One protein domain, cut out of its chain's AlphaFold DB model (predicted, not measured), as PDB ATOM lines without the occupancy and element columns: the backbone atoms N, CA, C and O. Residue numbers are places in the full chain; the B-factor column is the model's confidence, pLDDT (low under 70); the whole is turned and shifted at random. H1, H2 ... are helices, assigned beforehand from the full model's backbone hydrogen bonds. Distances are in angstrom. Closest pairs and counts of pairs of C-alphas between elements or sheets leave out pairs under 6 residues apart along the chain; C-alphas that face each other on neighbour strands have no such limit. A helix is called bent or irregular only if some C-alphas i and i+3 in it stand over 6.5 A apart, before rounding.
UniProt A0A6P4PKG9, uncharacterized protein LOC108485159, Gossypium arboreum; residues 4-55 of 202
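AT A GLANCE: This is residues 4 to 55 of the 202 residues of the protein "uncharacterized protein LOC108485159" of Gossypium arboreum (UniProt A0A6P4PKG9). One long, straight helix, H3, makes the long axis of this domain, and two short helices, H1 and H2, sit beside its first half to form a small compact head. H2 packs on residues 28 to 39 of H3, crossing it at a steep tilt, while residues 40 to 55, of which 40 to 53 belong to H3, stick out from the head as a free arm. The printed part has 52 residues with three named helices, in the order H1, H2, H3 along the chain, and no named strand; the class is all helix. The whole is loose, with a radius of gyration of the C-alphas of 13.9 A, and it spans 46 by 16 by 15 A, the arm making much of the length.

IN THESE COORDINATES: The printed part begins with H1, residues 4 to 8, whose first C-alpha, that of Arg 4, is at (320.004, 399.287, 282.332). H2 follows with residues 11 to 18 and measures 9.8 A from first to last C-alpha. H3 takes residues 25 to 53 and measures 41.2 A, from C-alpha 25 at (312.421, 403.684, 274.413) to C-alpha 53 at (310.518, 431.161, 305.116). None of the three helices is bent.

HOW THE PARTS SIT: H1 and H2 are close but not clearly touching, with one pair of C-alphas within 8 A, those of Lys 6 and Lys 14, 7.6 A apart. H1 and H3 are near each other, with 6 pairs of C-alphas within 10 A but no pair within 8 A. H2 and H3 touch, with 11 pairs of C-alphas within 8 A; the closest C-alphas are those of Ile 13 and Ala 35, 5.8 A apart. H3 touches H2 with residues 28 to 39 alone. The lines of H2 and H3 stand at a steep tilt of 50 degrees, and the two helices run opposite ways. In H1 and H2 every O i to N i+4 pair is within hydrogen-bond range; in H3 24 of 25 such pairs are.

THE WHOLE: The two C-alphas farthest apart are those of Glu 24 and Arg 55, at 46.6 A. Without residues 40 to 55, which stand free, the body of 36 residues spans 22 by 17 by 15 A, with a radius of gyration of 8.6 A. The printed part has no cut. The link from H1 to H2 is tight, with 2 residues between them, and the link from H2 to H3 is short, with 6. The mean pLDDT of the printed part is 80.2, and it is under 70 at residue 21 and at residues 50 to 55.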
ATOM      1  N   ARG A   4     318.924 398.432 281.812       82.06
ATOM      2  CA  ARG A   4     320.004 399.287 282.332       82.06
ATOM      3  C   ARG A   4     319.615 400.765 282.386       82.06
ATOM      4  O   ARG A   4     319.979 401.439 283.337       82.06
ATOM      5  N   PHE A   5     318.838 401.248 281.412       82.00
ATOM      6  CA  PHE A   5     318.405 402.646 281.374       82.00
ATOM      7  C   PHE A   5     317.455 402.955 282.533       82.00
ATOM      8  O   PHE A   5     317.725 403.853 283.316       82.00
ATOM      9  N   LYS A   6     316.400 402.147 282.716       78.00
ATOM     10  CA  LYS A   6     315.428 402.332 283.810       78.00
ATOM     11  C   LYS A   6     316.070 402.326 285.200       78.00
ATOM     12  O   LYS A   6     315.622 403.074 286.060       78.00
ATOM     13  N   ASN A   7     317.103 401.508 285.399       82.12
ATOM     14  CA  ASN A   7     317.818 401.421 286.673       82.12
ATOM     15  C   ASN A   7     318.812 402.578 286.890       82.12
ATOM     16  O   ASN A   7     319.204 402.821 288.024       82.12
ATOM     17  N   GLY A   8     319.236 403.268 285.826       84.62
ATOM     18  CA  GLY A   8     320.157 404.407 285.898       84.62
ATOM     19  C   GLY A   8     319.475 405.777 285.997       84.62
ATOM     20  O   GLY A   8     320.154 406.778 286.215       84.62
ATOM     21  N   ILE A   9     318.151 405.851 285.824       87.44
ATOM     22  CA  ILE A   9     317.386 407.099 285.954       87.44
ATOM     23  C   ILE A   9     317.202 407.436 287.436       87.44
ATOM     24  O   ILE A   9     316.884 406.573 288.249       87.44
ATOM     25  N   ASN A  10     317.341 408.718 287.774       88.94
ATOM     26  CA  ASN A  10     317.050 409.233 289.110       88.94
ATOM     27  C   ASN A  10     315.582 408.965 289.514       88.94
ATOM     28  O   ASN A  10     314.684 409.194 288.708       88.94
ATOM     29  N   GLU A  11     315.323 408.546 290.755       87.19
ATOM     30  CA  GLU A  11     313.970 408.208 291.233       87.19
ATOM     31  C   GLU A  11     312.953 409.363 291.082       87.19
ATOM     32  O   GLU A  11     311.801 409.110 290.726       87.19
ATOM     33  N   ASP A  12     313.374 410.632 291.216       85.38
ATOM     34  CA  ASP A  12     312.517 411.809 290.972       85.38
ATOM     35  C   ASP A  12     312.005 411.822 289.517       85.38
ATOM     36  O   ASP A  12     310.822 412.023 289.234       85.38
ATOM     37  N   ILE A  13     312.915 411.569 288.572       87.25
ATOM     38  CA  ILE A  13     312.642 411.553 287.129       87.25
ATOM     39  C   ILE A  13     311.841 410.301 286.763       87.25
ATOM     40  O   ILE A  13     310.915 410.360 285.959       87.25
ATOM     41  N   LYS A  14     312.168 409.165 287.380       87.69
ATOM     42  CA  LYS A  14     311.478 407.889 287.187       87.69
ATOM     43  C   LYS A  14     310.023 407.960 287.639       87.69
ATOM     44  O   LYS A  14     309.168 407.412 286.956       87.69
ATOM     45  N   THR A  15     309.740 408.677 288.726       88.00
ATOM     46  CA  THR A  15     308.373 408.937 289.199       88.00
ATOM     47  C   THR A  15     307.594 409.745 288.160       88.00
ATOM     48  O   THR A  15     306.517 409.335 287.743       88.00
ATOM     49  N   LEU A  16     308.176 410.838 287.655       84.62
ATOM     50  CA  LEU A  16     307.545 411.689 286.638       84.62
ATOM     51  C   LEU A  16     307.288 410.955 285.313       84.62
ATOM     52  O   LEU A  16     306.218 411.079 284.727       84.62
ATOM     53  N   VAL A  17     308.261 410.175 284.841       84.75
ATOM     54  CA  VAL A  17     308.150 409.410 283.589       84.75
ATOM     55  C   VAL A  17     307.259 408.172 283.758       84.75
ATOM     56  O   VAL A  17     306.582 407.773 282.812       84.75
ATOM     57  N   GLY A  18     307.237 407.573 284.952       79.31
ATOM     58  CA  GLY A  18     306.427 406.403 285.294       79.31
ATOM     59  C   GLY A  18     304.927 406.690 285.313       79.31
ATOM     60  O   GLY A  18     304.162 405.856 284.843       79.31
ATOM     61  N   ILE A  19     304.523 407.893 285.739       80.69
ATOM     62  CA  ILE A  19     303.126 408.369 285.664       80.69
ATOM     63  C   ILE A  19     302.609 408.380 284.214       80.69
ATOM     64  O   ILE A  19     301.415 408.239 283.977       80.69
ATOM     65  N   LEU A  20     303.503 408.515 283.231       73.56
ATOM     66  CA  LEU A  20     303.159 408.572 281.809       73.56
ATOM     67  C   LEU A  20     303.174 407.196 281.103       73.56
ATOM     68  O   LEU A  20     303.089 407.167 279.876       73.56
ATOM     69  N   GLU A  21     303.344 406.087 281.842       67.62
ATOM     70  CA  GLU A  21     303.329 404.681 281.375       67.62
ATOM     71  C   GLU A  21     303.988 404.413 280.003       67.62
ATOM     72  O   GLU A  21     303.451 403.748 279.113       67.62
ATOM     73  N   LEU A  22     305.203 404.919 279.806       71.88
ATOM     74  CA  LEU A  22     305.845 404.873 278.495       71.88
ATOM     75  C   LEU A  22     306.379 403.497 278.116       71.88
ATOM     76  O   LEU A  22     307.244 402.958 278.807       71.88
ATOM     77  N   LYS A  23     305.917 402.978 276.965       72.50
ATOM     78  CA  LYS A  23     306.317 401.682 276.382       72.50
ATOM     79  C   LYS A  23     307.437 401.768 275.331       72.50
ATOM     80  O   LYS A  23     308.102 400.769 275.055       72.50
ATOM     81  N   GLU A  24     307.722 402.960 274.819       84.62
ATOM     82  CA  GLU A  24     308.678 403.167 273.731       84.62
ATOM     83  C   GLU A  24     309.968 403.840 274.222       84.62
ATOM     84  O   GLU A  24     309.936 404.813 274.973       84.62
ATOM     85  N   PHE A  25     311.127 403.291 273.840       77.44
ATOM     86  CA  PHE A  25     312.421 403.684 274.413       77.44
ATOM     87  C   PHE A  25     312.822 405.122 274.057       77.44
ATOM     88  O   PHE A  25     313.255 405.855 274.939       77.44
ATOM     89  N   MET A  26     312.634 405.535 272.802       81.25
ATOM     90  CA  MET A  26     312.953 406.894 272.346       81.25
ATOM     91  C   MET A  26     312.090 407.942 273.055       81.25
ATOM     92  O   MET A  26     312.613 408.921 273.583       81.25
ATOM     93  N   VAL A  27     310.789 407.673 273.175       85.12
ATOM     94  CA  VAL A  27     309.844 408.530 273.902       85.12
ATOM     95  C   VAL A  27     310.211 408.608 275.389       85.12
ATOM     96  O   VAL A  27     310.132 409.666 276.008       85.12
ATOM     97  N   LEU A  28     310.664 407.497 275.973       85.94
ATOM     98  CA  LEU A  28     311.109 407.445 277.361       85.94
ATOM     99  C   LEU A  28     312.392 408.264 277.590       85.94
ATOM    100  O   LEU A  28     312.476 408.970 278.592       85.94
ATOM    101  N   VAL A  29     313.361 408.215 276.671       85.44
ATOM    102  CA  VAL A  29     314.588 409.032 276.736       85.44
ATOM    103  C   VAL A  29     314.257 410.516 276.600       85.44
ATOM    104  O   VAL A  29     314.694 411.323 277.420       85.44
ATOM    105  N   GLU A  30     313.438 410.877 275.612       89.50
ATOM    106  CA  GLU A  30     313.035 412.261 275.370       89.50
ATOM    107  C   GLU A  30     312.307 412.857 276.586       89.50
ATOM    108  O   GLU A  30     312.646 413.946 277.060       89.50
ATOM    109  N   ARG A  31     311.342 412.122 277.157       89.00
ATOM    110  CA  ARG A  31     310.595 412.585 278.335       89.00
ATOM    111  C   ARG A  31     311.434 412.578 279.610       89.00
ATOM    112  O   ARG A  31     311.266 413.483 280.420       89.00
ATOM    113  N   ALA A  32     312.362 411.634 279.782       88.19
ATOM    114  CA  ALA A  32     313.306 411.661 280.900       88.19
ATOM    115  C   ALA A  32     314.229 412.888 280.841       88.19
ATOM    116  O   ALA A  32     314.512 413.489 281.877       88.19
ATOM    117  N   CYS A  33     314.637 413.299 279.637       90.00
ATOM    118  CA  CYS A  33     315.423 414.513 279.429       90.00
ATOM    119  C   CYS A  33     314.628 415.765 279.844       90.00
ATOM    120  O   CYS A  33     315.087 416.543 280.680       90.00
ATOM    121  N   LYS A  34     313.377 415.894 279.369       91.06
ATOM    122  CA  LYS A  34     312.465 416.994 279.749       91.06
ATOM    123  C   LYS A  34     312.160 417.018 281.254       91.06
ATOM    124  O   LYS A  34     312.201 418.073 281.882       91.06
ATOM    125  N   ALA A  35     311.906 415.859 281.861       89.62
ATOM    126  CA  ALA A  35     311.665 415.742 283.298       89.62
ATOM    127  C   ALA A  35     312.905 416.107 284.136       89.62
ATOM    128  O   ALA A  35     312.769 416.685 285.214       89.62
ATOM    129  N   GLY A  36     314.114 415.825 283.641       89.50
ATOM    130  CA  GLY A  36     315.363 416.240 284.280       89.50
ATOM    131  C   GLY A  36     315.502 417.760 284.388       89.50
ATOM    132  O   GLY A  36     315.886 418.262 285.445       89.50
ATOM    133  N   GLU A  37     315.138 418.492 283.337       91.25
ATOM    134  CA  GLU A  37     315.114 419.962 283.352       91.25
ATOM    135  C   GLU A  37     314.073 420.499 284.341       91.25
ATOM    136  O   GLU A  37     314.392 421.332 285.191       91.25
ATOM    137  N   PHE A  38     312.870 419.920 284.341       86.38
ATOM    138  CA  PHE A  38     311.812 420.298 285.278       86.38
ATOM    139  C   PHE A  38     312.217 420.099 286.750       86.38
ATOM    140  O   PHE A  38     311.966 420.951 287.604       86.38
ATOM    141  N   VAL A  39     312.904 418.995 287.070       87.81
ATOM    142  CA  VAL A  39     313.404 418.725 288.430       87.81
ATOM    143  C   VAL A  39     314.478 419.737 288.850       87.81
ATOM    144  O   VAL A  39     314.492 420.164 290.007       87.81
ATOM    145  N   LYS A  40     315.375 420.144 287.940       87.94
ATOM    146  CA  LYS A  40     316.392 421.176 288.219       87.94
ATOM    147  C   LYS A  40     315.746 422.537 288.484       87.94
ATOM    148  O   LYS A  40     316.123 423.220 289.438       87.94
ATOM    149  N   GLU A  41     314.761 422.913 287.675       85.50
ATOM    150  CA  GLU A  41     314.052 424.182 287.813       85.50
ATOM    151  C   GLU A  41     313.224 424.234 289.103       85.50
ATOM    152  O   GLU A  41     313.370 425.173 289.892       85.50
ATOM    153  N   LYS A  42     312.463 423.174 289.405       83.19
ATOM    154  CA  LYS A  42     311.713 423.041 290.664       83.19
ATOM    155  C   LYS A  42     312.626 423.187 291.885       83.19
ATOM    156  O   LYS A  42     312.293 423.930 292.806       83.19
ATOM    157  N   LYS A  43     313.813 422.565 291.874       84.25
ATOM    158  CA  LYS A  43     314.808 422.691 292.958       84.25
ATOM    159  C   LYS A  43     315.303 424.135 293.135       84.25
ATOM    160  O   LYS A  43     315.494 424.559 294.272       84.25
ATOM    161  N   LYS A  44     315.459 424.906 292.050       82.44
ATOM    162  CA  LYS A  44     315.869 426.327 292.078       82.44
ATOM    163  C   LYS A  44     314.779 427.248 292.638       82.44
ATOM    164  O   LYS A  44     315.094 428.209 293.343       82.44
ATOM    165  N   VAL A  45     313.513 426.978 292.327       82.88
ATOM    166  CA  VAL A  45     312.369 427.726 292.877       82.88
ATOM    167  C   VAL A  45     312.197 427.408 294.362       82.88
ATOM    168  O   VAL A  45     312.086 428.310 295.191       82.88
ATOM    169  N   GLU A  46     312.271 426.129 294.722       75.75
ATOM    170  CA  GLU A  46     312.083 425.679 296.097       75.75
ATOM    171  C   GLU A  46     313.219 426.139 297.023       75.75
ATOM    172  O   GLU A  46     312.961 426.558 298.151       75.75
ATOM    173  N   SER A  47     314.474 426.157 296.553       71.44
ATOM    174  CA  SER A  47     315.588 426.703 297.339       71.44
ATOM    175  C   SER A  47     315.393 428.183 297.678       71.44
ATOM    176  O   SER A  47     315.695 428.593 298.793       71.44
ATOM    177  N   LYS A  48     314.827 428.972 296.753       72.25
ATOM    178  CA  LYS A  48     314.532 430.396 296.979       72.25
ATOM    179  C   LYS A  48     313.364 430.600 297.950       72.25
ATOM    180  O   LYS A  48     313.441 431.476 298.804       72.25
ATOM    181  N   ALA A  49     312.322 429.771 297.870       71.25
ATOM    182  CA  ALA A  49     311.187 429.814 298.799       71.25
ATOM    183  C   ALA A  49     311.577 429.399 300.232       71.25
ATOM    184  O   ALA A  49     311.089 429.955 301.213       71.25
ATOM    185  N   ARG A  50     312.504 428.446 300.387       61.75
ATOM    186  CA  ARG A  50     312.999 428.048 301.716       61.75
ATOM    187  C   ARG A  50     313.850 429.132 302.389       61.75
ATOM    188  O   ARG A  50     313.913 429.156 303.619       61.75
ATOM    189  N   ASP A  51     314.499 430.010 301.629       56.44
ATOM    190  CA  ASP A  51     315.298 431.110 302.187       56.44
ATOM    191  C   ASP A  51     314.434 432.276 302.687       56.44
ATOM    192  O   ASP A  51     314.796 432.924 303.671       56.44
ATOM    193  N   THR A  52     313.256 432.499 302.096       57.91
ATOM    194  CA  THR A  52     312.301 433.502 302.591       57.91
ATOM    195  C   THR A  52     311.577 433.027 303.854       57.91
ATOM    196  O   THR A  52     311.457 433.799 304.802       57.91
ATOM    197  N   ILE A  53     311.203 431.742 303.941       57.66
ATOM    198  CA  ILE A  53     310.518 431.161 305.116       57.66
ATOM    199  C   ILE A  53     311.428 431.109 306.358       57.66
ATOM    200  O   ILE A  53     310.967 431.299 307.481       57.66
ATOM    201  N   LYS A  54     312.743 430.913 306.197       55.59
ATOM    202  CA  LYS A  54     313.694 430.974 307.327       55.59
ATOM    203  C   LYS A  54     313.889 432.385 307.885       55.59
ATOM    204  O   LYS A  54     314.390 432.517 308.997       55.59
ATOM    205  N   ARG A  55     313.539 433.426 307.121       54.19
ATOM    206  CA  ARG A  55     313.684 434.831 307.526       54.19
ATOM    207  C   ARG A  55     312.447 435.373 308.253       54.19
ATOM    208  O   ARG A  55     312.559 436.412 308.891       54.19
TER     209      ARG A  55